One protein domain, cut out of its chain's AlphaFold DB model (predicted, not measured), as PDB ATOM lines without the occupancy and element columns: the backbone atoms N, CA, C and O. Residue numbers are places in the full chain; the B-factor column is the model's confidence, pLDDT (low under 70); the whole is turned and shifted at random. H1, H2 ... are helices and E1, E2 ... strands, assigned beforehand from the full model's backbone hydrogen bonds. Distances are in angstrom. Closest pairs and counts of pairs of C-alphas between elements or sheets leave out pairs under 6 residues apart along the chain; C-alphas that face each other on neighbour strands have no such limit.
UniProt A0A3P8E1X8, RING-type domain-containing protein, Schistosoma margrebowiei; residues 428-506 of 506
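What this domain is: This is residues 428 to 506 of the 506 residues of the protein "RING-type domain-containing protein" of Schistosoma margrebowiei (UniProt A0A3P8E1X8). Little regular structure is here: two small two-stranded antiparallel sheets, E3 - E4 and E1 - E2, sit among long loops, with short helix H1 at one end and residues 434 to 439 sticking out at the other. The 79 printed residues run E1, E2, E3, H1, E4; the class is mixed, with 25 residues in named elements. The whole is compact, radius of gyration of the C-alphas 13.4 A, spanning 41 by 28 by 17 A.

Where its parts are: Find C-alpha 458 at (0.083, 60.472, 40.360); E3 runs 16.9 A to residue 463. E4, residues 500 to 505, covers 17.3 A and ends at (3.271, 61.673, 43.110). E1 is residues 428 to 430, E2 449 to 452, H1 475 to 480.

How they stand to each other: Between E3 and E4, at 158 degrees, find N 461 and O 502 2.8 A apart. Residues 461 to 462 of E3 also pair antiparallel with 484 to 485. In the E1 and E2 hairpin, N 429 and O 450 are 2.8 A apart. The closest C-alphas of E2 and E3, Leu 451 and Ile 460, are 7.4 A apart. H1 is apart from E1 and E2; its O i to N i+4 pairs are within hydrogen-bond range.

The domain as a whole: The printed part has no cut; the links are long but for tight E2 to E3. Residues 433 to 442 and 472 have pLDDT under 70.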
ATOM      1  N   VAL A 428     -11.391  52.386  43.933       83.12
ATOM      2  CA  VAL A 428     -11.616  51.148  43.169       83.12
ATOM      3  C   VAL A 428     -13.023  51.185  42.571       83.12
ATOM      4  O   VAL A 428     -14.024  51.279  43.297       83.12
ATOM      5  N   ILE A 429     -13.116  51.151  41.242       78.94
ATOM      6  CA  ILE A 429     -14.358  51.374  40.497       78.94
ATOM      7  C   ILE A 429     -14.654  50.174  39.591       78.94
ATOM      8  O   ILE A 429     -13.955  49.965  38.608       78.94
ATOM      9  N   PRO A 430     -15.720  49.406  39.858       79.06
ATOM     10  CA  PRO A 430     -16.256  48.449  38.902       79.06
ATOM     11  C   PRO A 430     -16.850  49.164  37.687       79.06
ATOM     12  O   PRO A 430     -17.769  49.970  37.822       79.06
ATOM     13  N   LEU A 431     -16.344  48.851  36.500       76.12
ATOM     14  CA  LEU A 431     -16.818  49.337  35.207       76.12
ATOM     15  C   LEU A 431     -17.987  48.478  34.715       76.12
ATOM     16  O   LEU A 431     -17.884  47.749  33.730       76.12
ATOM     17  N   ARG A 432     -19.103  48.552  35.436       70.19
ATOM     18  CA  ARG A 432     -20.377  47.946  35.046       70.19
ATOM     19  C   ARG A 432     -21.534  48.820  35.498       70.19
ATOM     20  O   ARG A 432     -21.396  49.612  36.432       70.19
ATOM     21  N   SER A 433     -22.688  48.637  34.873       54.53
ATOM     22  CA  SER A 433     -23.942  49.160  35.408       54.53
ATOM     23  C   SER A 433     -24.197  48.544  36.798       54.53
ATOM     24  O   SER A 433     -23.923  47.353  36.985       54.53
ATOM     25  N   PRO A 434     -24.662  49.319  37.795       54.66
ATOM     26  CA  PRO A 434     -25.032  48.759  39.089       54.66
ATOM     27  C   PRO A 434     -26.226  47.816  38.924       54.66
ATOM     28  O   PRO A 434     -27.247  48.216  38.366       54.66
ATOM     29  N   ASP A 435     -26.106  46.587  39.425       56.84
ATOM     30  CA  ASP A 435     -27.232  45.654  39.476       56.84
ATOM     31  C   ASP A 435     -28.104  45.963  40.693       56.84
ATOM     32  O   ASP A 435     -27.599  46.139  41.807       56.84
ATOM     33  N   LEU A 436     -29.420  46.011  40.485       46.62
ATOM     34  CA  LEU A 436     -30.400  46.249  41.544       46.62
ATOM     35  C   LEU A 436     -30.287  45.161  42.627       46.62
ATOM     36  O   LEU A 436     -30.413  43.972  42.338       46.62
ATOM     37  N   GLY A 437     -30.057  45.576  43.877       53.25
ATOM     38  CA  GLY A 437     -30.018  44.691  45.047       53.25
ATOM     39  C   GLY A 437     -28.685  43.981  45.331       53.25
ATOM     40  O   GLY A 437     -28.624  43.187  46.269       53.25
ATOM     41  N   LEU A 438     -27.608  44.252  44.580       53.03
ATOM     42  CA  LEU A 438     -26.281  43.672  44.833       53.03
ATOM     43  C   LEU A 438     -25.275  44.720  45.329       53.03
ATOM     44  O   LEU A 438     -25.193  45.836  44.821       53.03
ATOM     45  N   TYR A 439     -24.449  44.338  46.309       54.03
ATOM     46  CA  TYR A 439     -23.360  45.186  46.798       54.03
ATOM     47  C   TYR A 439     -22.322  45.459  45.698       54.03
ATOM     48  O   TYR A 439     -21.975  44.573  44.920       54.03
ATOM     49  N   LYS A 440     -21.730  46.663  45.701       60.09
ATOM     50  CA  LYS A 440     -20.650  47.072  44.773       60.09
ATOM     51  C   LYS A 440     -19.426  46.136  44.804       60.09
ATOM     52  O   LYS A 440     -18.679  46.083  43.834       60.09
ATOM     53  N   SER A 441     -19.207  45.417  45.906       63.44
ATOM     54  CA  SER A 441     -18.140  44.420  46.075       63.44
ATOM     55  C   SER A 441     -18.471  43.043  45.489       63.44
ATOM     56  O   SER A 441     -17.575  42.212  45.372       63.44
ATOM     57  N   HIS A 442     -19.730  42.788  45.126       69.69
ATOM     58  CA  HIS A 442     -20.155  41.548  44.489       69.69
ATOM     59  C   HIS A 442     -19.945  41.677  42.977       69.69
ATOM     60  O   HIS A 442     -20.695  42.358  42.272       69.69
ATOM     61  N   LEU A 443     -18.849  41.095  42.502       76.06
ATOM     62  CA  LEU A 443     -18.339  41.250  41.145       76.06
ATOM     63  C   LEU A 443     -18.254  39.879  40.484       76.06
ATOM     64  O   LEU A 443     -17.829  38.915  41.119       76.06
ATOM     65  N   ASP A 444     -18.630  39.803  39.211       76.94
ATOM     66  CA  ASP A 444     -18.297  38.639  38.397       76.94
ATOM     67  C   ASP A 444     -16.846  38.737  37.888       76.94
ATOM     68  O   ASP A 444     -16.203  39.790  37.934       76.94
ATOM     69  N   THR A 445     -16.314  37.628  37.377       83.94
ATOM     70  CA  THR A 445     -14.942  37.559  36.844       83.94
ATOM     71  C   THR A 445     -14.759  38.310  35.521       83.94
ATOM     72  O   THR A 445     -13.637  38.402  35.023       83.94
ATOM     73  N   ASN A 446     -15.839  38.844  34.942       81.88
ATOM     74  CA  ASN A 446     -15.831  39.613  33.697       81.88
ATOM     75  C   ASN A 446     -15.901  41.129  33.951       81.88
ATOM     76  O   ASN A 446     -15.731  41.918  33.021       81.88
ATOM     77  N   THR A 447     -16.120  41.548  35.199       82.25
ATOM     78  CA  THR A 447     -16.237  42.951  35.576       82.25
ATOM     79  C   THR A 447     -14.853  43.584  35.642       82.25
ATOM     80  O   THR A 447     -14.019  43.221  36.476       82.25
ATOM     81  N   TYR A 448     -14.610  44.569  34.781       81.88
ATOM     82  CA  TYR A 448     -13.383  45.358  34.823       81.88
ATOM     83  C   TYR A 448     -13.384  46.287  36.037       81.88
ATOM     84  O   TYR A 448     -14.375  46.946  36.329       81.88
ATOM     85  N   LEU A 449     -12.254  46.362  36.728       85.56
ATOM     86  CA  LEU A 449     -11.971  47.303  37.798       85.56
ATOM     87  C   LEU A 449     -11.036  48.391  37.287       85.56
ATOM     88  O   LEU A 449      -9.947  48.104  36.789       85.56
ATOM     89  N   ASP A 450     -11.460  49.632  37.455       86.31
ATOM     90  CA  ASP A 450     -10.669  50.831  37.245       86.31
ATOM     91  C   ASP A 450     -10.148  51.370  38.582       86.31
ATOM     92  O   ASP A 450     -10.791  51.214  39.628       86.31
ATOM     93  N   LEU A 451      -8.968  51.987  38.549       87.56
ATOM     94  CA  LEU A 451      -8.362  52.655  39.695       87.56
ATOM     95  C   LEU A 451      -8.128  54.116  39.336       87.56
ATOM     96  O   LEU A 451      -7.313  54.424  38.469       87.56
ATOM     97  N   THR A 452      -8.802  55.018  40.037       81.06
ATOM     98  CA  THR A 452      -8.708  56.459  39.774       81.06
ATOM     99  C   THR A 452      -8.257  57.212  41.013       81.06
ATOM    100  O   THR A 452      -8.495  56.793  42.145       81.06
ATOM    101  N   CYS A 453      -7.564  58.322  40.806       80.12
ATOM    102  CA  CYS A 453      -7.202  59.253  41.860       80.12
ATOM    103  C   CYS A 453      -7.437  60.661  41.324       80.12
ATOM    104  O   CYS A 453      -6.974  60.996  40.240       80.12
ATOM    105  N   ASP A 454      -8.148  61.475  42.097       74.56
ATOM    106  CA  ASP A 454      -8.471  62.852  41.715       74.56
ATOM    107  C   ASP A 454      -7.269  63.804  41.892       74.56
ATOM    108  O   ASP A 454      -7.365  64.987  41.577       74.56
ATOM    109  N   THR A 455      -6.145  63.324  42.440       76.88
ATOM    110  CA  THR A 455      -4.892  64.087  42.488       76.88
ATOM    111  C   THR A 455      -4.204  64.002  41.121       76.88
ATOM    112  O   THR A 455      -3.939  62.887  40.671       76.88
ATOM    113  N   PRO A 456      -3.920  65.136  40.448       74.38
ATOM    114  CA  PRO A 456      -3.204  65.129  39.175       74.38
ATOM    115  C   PRO A 456      -1.763  64.629  39.359       74.38
ATOM    116  O   PRO A 456      -1.214  64.705  40.454       74.38
ATOM    117  N   ASP A 457      -1.165  64.116  38.281       80.94
ATOM    118  CA  ASP A 457       0.243  63.690  38.228       80.94
ATOM    119  C   ASP A 457       0.644  62.619  39.262       80.94
ATOM    120  O   ASP A 457       1.713  62.670  39.867       80.94
ATOM    121  N   VAL A 458      -0.200  61.598  39.453       85.88
ATOM    122  CA  VAL A 458       0.083  60.472  40.360       85.88
ATOM    123  C   VAL A 458       0.184  59.126  39.644       85.88
ATOM    124  O   VAL A 458      -0.532  58.828  38.690       85.88
ATOM    125  N   ALA A 459       1.046  58.255  40.163       89.00
ATOM    126  CA  ALA A 459       1.083  56.835  39.848       89.00
ATOM    127  C   ALA A 459       0.324  56.028  40.905       89.00
ATOM    128  O   ALA A 459       0.588  56.149  42.101       89.00
ATOM    129  N   ILE A 460      -0.564  55.137  40.461       91.56
ATOM    130  CA  ILE A 460      -1.305  54.231  41.346       91.56
ATOM    131  C   ILE A 460      -0.633  52.851  41.358       91.56
ATOM    132  O   ILE A 460      -0.350  52.270  40.309       91.56
ATOM    133  N   TYR A 461      -0.397  52.313  42.553       91.81
ATOM    134  CA  TYR A 461       0.121  50.969  42.804       91.81
ATOM    135  C   TYR A 461      -0.906  50.161  43.589       91.81
ATOM    136  O   TYR A 461      -1.491  50.683  44.535       91.81
ATOM    137  N   PHE A 462      -1.120  48.893  43.239       93.31
ATOM    138  CA  PHE A 462      -2.152  48.070  43.868       93.31
ATOM    139  C   PHE A 462      -1.746  46.609  44.075       93.31
ATOM    140  O   PHE A 462      -0.837  46.098  43.424       93.31
ATOM    141  N   THR A 463      -2.445  45.937  44.984       91.44
ATOM    142  CA  THR A 463      -2.397  44.489  45.232       91.44
ATOM    143  C   THR A 463      -3.819  43.932  45.176       91.44
ATOM    144  O   THR A 463      -4.779  44.670  45.392       91.44
ATOM    145  N   ILE A 464      -3.964  42.636  44.895       89.81
ATOM    146  CA  ILE A 464      -5.268  41.936  44.875       89.81
ATOM    147  C   ILE A 464      -5.425  40.922  46.023       89.81
ATOM    148  O   ILE A 464      -6.502  40.374  46.237       89.81
ATOM    149  N   ASN A 465      -4.358  40.698  46.793       83.75
ATOM    150  CA  ASN A 465      -4.296  39.761  47.919       83.75
ATOM    151  C   ASN A 465      -4.411  40.445  49.297       83.75
ATOM    152  O   ASN A 465      -4.195  39.802  50.318       83.75
ATOM    153  N   GLY A 466      -4.700  41.749  49.344       80.88
ATOM    154  CA  GLY A 466      -4.839  42.519  50.584       80.88
ATOM    155  C   GLY A 466      -3.531  43.012  51.213       80.88
ATOM    156  O   GLY A 466      -3.573  43.745  52.207       80.88
ATOM    157  N   ASN A 467      -2.367  42.694  50.642       84.56
ATOM    158  CA  ASN A 467      -1.089  43.206  51.142       84.56
ATOM    159  C   ASN A 467      -0.947  44.709  50.872       84.56
ATOM    160  O   ASN A 467      -1.540  45.252  49.941       84.56
ATOM    161  N   ARG A 468      -0.153  45.416  51.683       83.25
ATOM    162  CA  ARG A 468       0.117  46.842  51.451       83.25
ATOM    163  C   ARG A 468       0.966  47.008  50.173       83.25
ATOM    164  O   ARG A 468       2.039  46.407  50.122       83.25
ATOM    165  N   PRO A 469       0.542  47.811  49.175       88.12
ATOM    166  CA  PRO A 469       1.312  48.011  47.947       88.12
ATOM    167  C   PRO A 469       2.696  48.611  48.224       88.12
ATOM    168  O   PRO A 469       2.815  49.600  48.949       88.12
ATOM    169  N   THR A 470       3.744  48.039  47.629       85.50
ATOM    170  CA  THR A 470       5.091  48.629  47.639       85.50
ATOM    171  C   THR A 470       5.247  49.625  46.493       85.50
ATOM    172  O   THR A 470       4.916  49.304  45.355       85.50
ATOM    173  N   VAL A 471       5.802  50.804  46.765       85.25
ATOM    174  CA  VAL A 471       5.898  51.913  45.799       85.25
ATOM    175  C   VAL A 471       7.350  52.193  45.393       85.25
ATOM    176  O   VAL A 471       8.267  51.777  46.095       85.25
ATOM    177  N   ALA A 472       7.555  52.890  44.267       69.88
ATOM    178  CA  ALA A 472       8.860  53.401  43.808       69.88
ATOM    179  C   ALA A 472      10.003  52.359  43.678       69.88
ATOM    180  O   ALA A 472      11.165  52.666  43.928       69.88
ATOM    181  N   LYS A 473       9.684  51.125  43.267       75.12
ATOM    182  CA  LYS A 473      10.655  50.038  43.028       75.12
ATOM    183  C   LYS A 473      10.716  49.612  41.560       75.12
ATOM    184  O   LYS A 473       9.811  49.916  40.779       75.12
ATOM    185  N   SER A 474      11.771  48.889  41.181       75.12
ATOM    186  CA  SER A 474      11.911  48.335  39.830       75.12
ATOM    187  C   SER A 474      10.801  47.320  39.518       75.12
ATOM    188  O   SER A 474      10.217  46.702  40.411       75.12
ATOM    189  N   ARG A 475      10.513  47.090  38.228       72.12
ATOM    190  CA  ARG A 475       9.451  46.159  37.795       72.12
ATOM    191  C   ARG A 475       9.618  44.744  38.372       72.12
ATOM    192  O   ARG A 475       8.616  44.119  38.700       72.12
ATOM    193  N   LYS A 476      10.859  44.258  38.522       72.38
ATOM    194  CA  LYS A 476      11.154  42.939  39.114       72.38
ATOM    195  C   LYS A 476      10.834  42.896  40.614       72.38
ATOM    196  O   LYS A 476      10.275  41.920  41.096       72.38
ATOM    197  N   GLU A 477      11.137  43.962  41.346       74.19
ATOM    198  CA  GLU A 477      10.870  44.040  42.789       74.19
ATOM    199  C   GLU A 477       9.379  44.188  43.108       74.19
ATOM    200  O   GLU A 477       8.914  43.637  44.102       74.19
ATOM    201  N   LEU A 478       8.628  44.893  42.256       78.44
ATOM    202  CA  LEU A 478       7.169  44.996  42.361       78.44
ATOM    203  C   LEU A 478       6.494  43.626  42.177       78.44
ATOM    204  O   LEU A 478       5.595  43.269  42.934       78.44
ATOM    205  N   GLN A 479       6.972  42.823  41.221       75.19
ATOM    206  CA  GLN A 479       6.469  41.462  41.008       75.19
ATOM    207  C   GLN A 479       6.728  40.558  42.223       75.19
ATOM    208  O   GLN A 479       5.829  39.830  42.635       75.19
ATOM    209  N   ASN A 480       7.905  40.663  42.848       77.75
ATOM    210  CA  ASN A 480       8.249  39.879  44.039       77.75
ATOM    211  C   ASN A 480       7.398  40.235  45.271       77.75
ATOM    212  O   ASN A 480       7.192  39.385  46.133       77.75
ATOM    213  N   SER A 481       6.899  41.471  45.371       75.94
ATOM    214  CA  SER A 481       6.008  41.897  46.461       75.94
ATOM    215  C   SER A 481       4.520  41.680  46.162       75.94
ATOM    216  O   SER A 481       3.675  42.001  47.001       75.94
ATOM    217  N   GLY A 482       4.178  41.174  44.971       83.06
ATOM    218  CA  GLY A 482       2.794  41.058  44.507       83.06
ATOM    219  C   GLY A 482       2.109  42.410  44.271       83.06
ATOM    220  O   GLY A 482       0.882  42.486  44.325       83.06
ATOM    221  N   THR A 483       2.885  43.479  44.049       89.56
ATOM    222  CA  THR A 483       2.371  44.820  43.748       89.56
ATOM    223  C   THR A 483       2.428  45.106  42.250       89.56
ATOM    224  O   THR A 483       3.419  44.838  41.578       89.56
ATOM    225  N   TYR A 484       1.382  45.732  41.725       89.00
ATOM    226  CA  TYR A 484       1.253  46.098  40.320       89.00
ATOM    227  C   TYR A 484       1.137  47.615  40.181       89.00
ATOM    228  O   TYR A 484       0.460  48.266  40.973       89.00
ATOM    229  N   LYS A 485       1.786  48.196  39.165       90.75
ATOM    230  CA  LYS A 485       1.549  49.593  38.769       90.75
ATOM    231  C   LYS A 485       0.329  49.625  37.854       90.75
ATOM    232  O   LYS A 485       0.318  48.927  36.839       90.75
ATOM    233  N   PHE A 486      -0.679  50.411  38.211       91.62
ATOM    234  CA  PHE A 486      -1.891  50.559  37.417       91.62
ATOM    235  C   PHE A 486      -1.576  51.220  36.070       91.62
ATOM    236  O   PHE A 486      -0.810  52.182  36.002       91.62
ATOM    237  N   GLN A 487      -2.137  50.667  34.997       87.62
ATOM    238  CA  GLN A 487      -1.970  51.169  33.625       87.62
ATOM    239  C   GLN A 487      -3.292  51.211  32.861       87.62
ATOM    240  O   GLN A 487      -3.484  52.078  32.017       87.62
ATOM    241  N   LYS A 488      -4.173  50.244  33.122       86.94
ATOM    242  CA  LYS A 488      -5.484  50.108  32.496       86.94
ATOM    243  C   LYS A 488      -6.393  49.263  33.393       86.94
ATOM    244  O   LYS A 488      -5.858  48.506  34.213       86.94
ATOM    245  N   PRO A 489      -7.720  49.337  33.206       89.75
ATOM    246  CA  PRO A 489      -8.662  48.493  33.929       89.75
ATOM    247  C   PRO A 489      -8.341  46.994  33.813       89.75
ATOM    248  O   PRO A 489      -7.847  46.533  32.780       89.75
ATOM    249  N   PHE A 490      -8.627  46.229  34.870       89.69
ATOM    250  CA  PHE A 490      -8.298  44.799  34.981       89.69
ATOM    251  C   PHE A 490      -9.439  43.995  35.614       89.69
ATOM    252  O   PHE A 490     -10.244  44.548  36.350       89.69
ATOM    253  N   THR A 491      -9.507  42.690  35.365       89.69
ATOM    254  CA  THR A 491     -10.471  41.789  36.019       89.69
ATOM    255  C   THR A 491      -9.830  41.052  37.196       89.69
ATOM    256  O   THR A 491      -8.605  40.917  37.273       89.69
ATOM    257  N   LEU A 492     -10.656  40.576  38.131       86.75
ATOM    258  CA  LEU A 492     -10.206  39.728  39.236       86.75
ATOM    259  C   LEU A 492     -10.371  38.239  38.888       86.75
ATOM    260  O   LEU A 492     -11.347  37.871  38.230       86.75
ATOM    261  N   PRO A 493      -9.448  37.368  39.338       85.38
ATOM    262  CA  PRO A 493      -9.629  35.929  39.206       85.38
ATOM    263  C   PRO A 493     -10.804  35.438  40.075       85.38
ATOM    264  O   PRO A 493     -11.221  36.138  40.998       85.38
ATOM    265  N   PRO A 494     -11.333  34.225  39.830       83.56
ATOM    266  CA  PRO A 494     -12.371  33.641  40.678       83.56
ATOM    267  C   PRO A 494     -11.960  33.611  42.160       83.56
ATOM    268  O   PRO A 494     -10.802  33.335  42.482       83.56
ATOM    269  N   GLY A 495     -12.904  33.884  43.064       82.00
ATOM    270  CA  GLY A 495     -12.703  33.829  44.518       82.00
ATOM    271  C   GLY A 495     -12.861  35.173  45.236       82.00
ATOM    272  O   GLY A 495     -13.211  36.186  44.635       82.00
ATOM    273  N   CYS A 496     -12.626  35.167  46.551       80.81
ATOM    274  CA  CYS A 496     -12.662  36.370  47.382       80.81
ATOM    275  C   CYS A 496     -11.286  37.048  47.372       80.81
ATOM    276  O   CYS A 496     -10.305  36.470  47.839       80.81
ATOM    277  N   HIS A 497     -11.225  38.274  46.853       83.31
ATOM    278  CA  HIS A 497      -9.992  39.049  46.706       83.31
ATOM    279  C   HIS A 497     -10.110  40.382  47.435       83.31
ATOM    280  O   HIS A 497     -11.183  40.976  47.500       83.31
ATOM    281  N   THR A 498      -8.994  40.875  47.969       85.38
ATOM    282  CA  THR A 498      -8.937  42.183  48.635       85.38
ATOM    283  C   THR A 498      -8.027  43.102  47.840       85.38
ATOM    284  O   THR A 498      -6.805  42.946  47.848       85.38
ATOM    285  N   VAL A 499      -8.617  44.091  47.172       87.06
ATOM    286  CA  VAL A 499      -7.851  45.084  46.419       87.06
ATOM    287  C   VAL A 499      -7.412  46.210  47.350       87.06
ATOM    288  O   VAL A 499      -8.247  46.863  47.975       87.06
ATOM    289  N   ARG A 500      -6.104  46.465  47.439       86.12
ATOM    290  CA  ARG A 500      -5.556  47.660  48.098       86.12
ATOM    291  C   ARG A 500      -4.781  48.480  47.090       86.12
ATOM    292  O   ARG A 500      -3.981  47.921  46.352       86.12
ATOM    293  N   ALA A 501      -4.981  49.793  47.089       90.12
ATOM    294  CA  ALA A 501      -4.320  50.709  46.169       90.12
ATOM    295  C   ALA A 501      -3.734  51.918  46.910       90.12
ATOM    296  O   ALA A 501      -4.284  52.374  47.911       90.12
ATOM    297  N   VAL A 502      -2.607  52.428  46.417       90.12
ATOM    298  CA  VAL A 502      -1.903  53.617  46.914       90.12
ATOM    299  C   VAL A 502      -1.517  54.488  45.721       90.12
ATOM    300  O   VAL A 502      -0.957  53.980  44.753       90.12
ATOM    301  N   ALA A 503      -1.806  55.788  45.792       89.06
ATOM    302  CA  ALA A 503      -1.319  56.785  44.842       89.06
ATOM    303  C   ALA A 503      -0.045  57.444  45.385       89.06
ATOM    304  O   ALA A 503       0.065  57.703  46.583       89.06
ATOM    305  N   VAL A 504       0.908  57.709  44.497       85.50
ATOM    306  CA  VAL A 504       2.169  58.398  44.791       85.50
ATOM    307  C   VAL A 504       2.401  59.444  43.708       85.50
ATOM    308  O   VAL A 504       2.138  59.153  42.546       85.50
ATOM    309  N   SER A 505       2.884  60.634  44.074       82.12
ATOM    310  CA  SER A 505       3.271  61.673  43.110       82.12
ATOM    311  C   SER A 505       4.290  61.115  42.121       82.12
ATOM    312  O   SER A 505       5.176  60.351  42.521       82.12
ATOM    313  N   LEU A 506       4.136  61.476  40.849       72.56
ATOM    314  CA  LEU A 506       5.143  61.250  39.814       72.56
ATOM    315  C   LEU A 506       6.313  62.224  39.936       72.56
ATOM    316  O   LEU A 506       6.116  63.313  40.525       72.56
TER     317      LEU A 506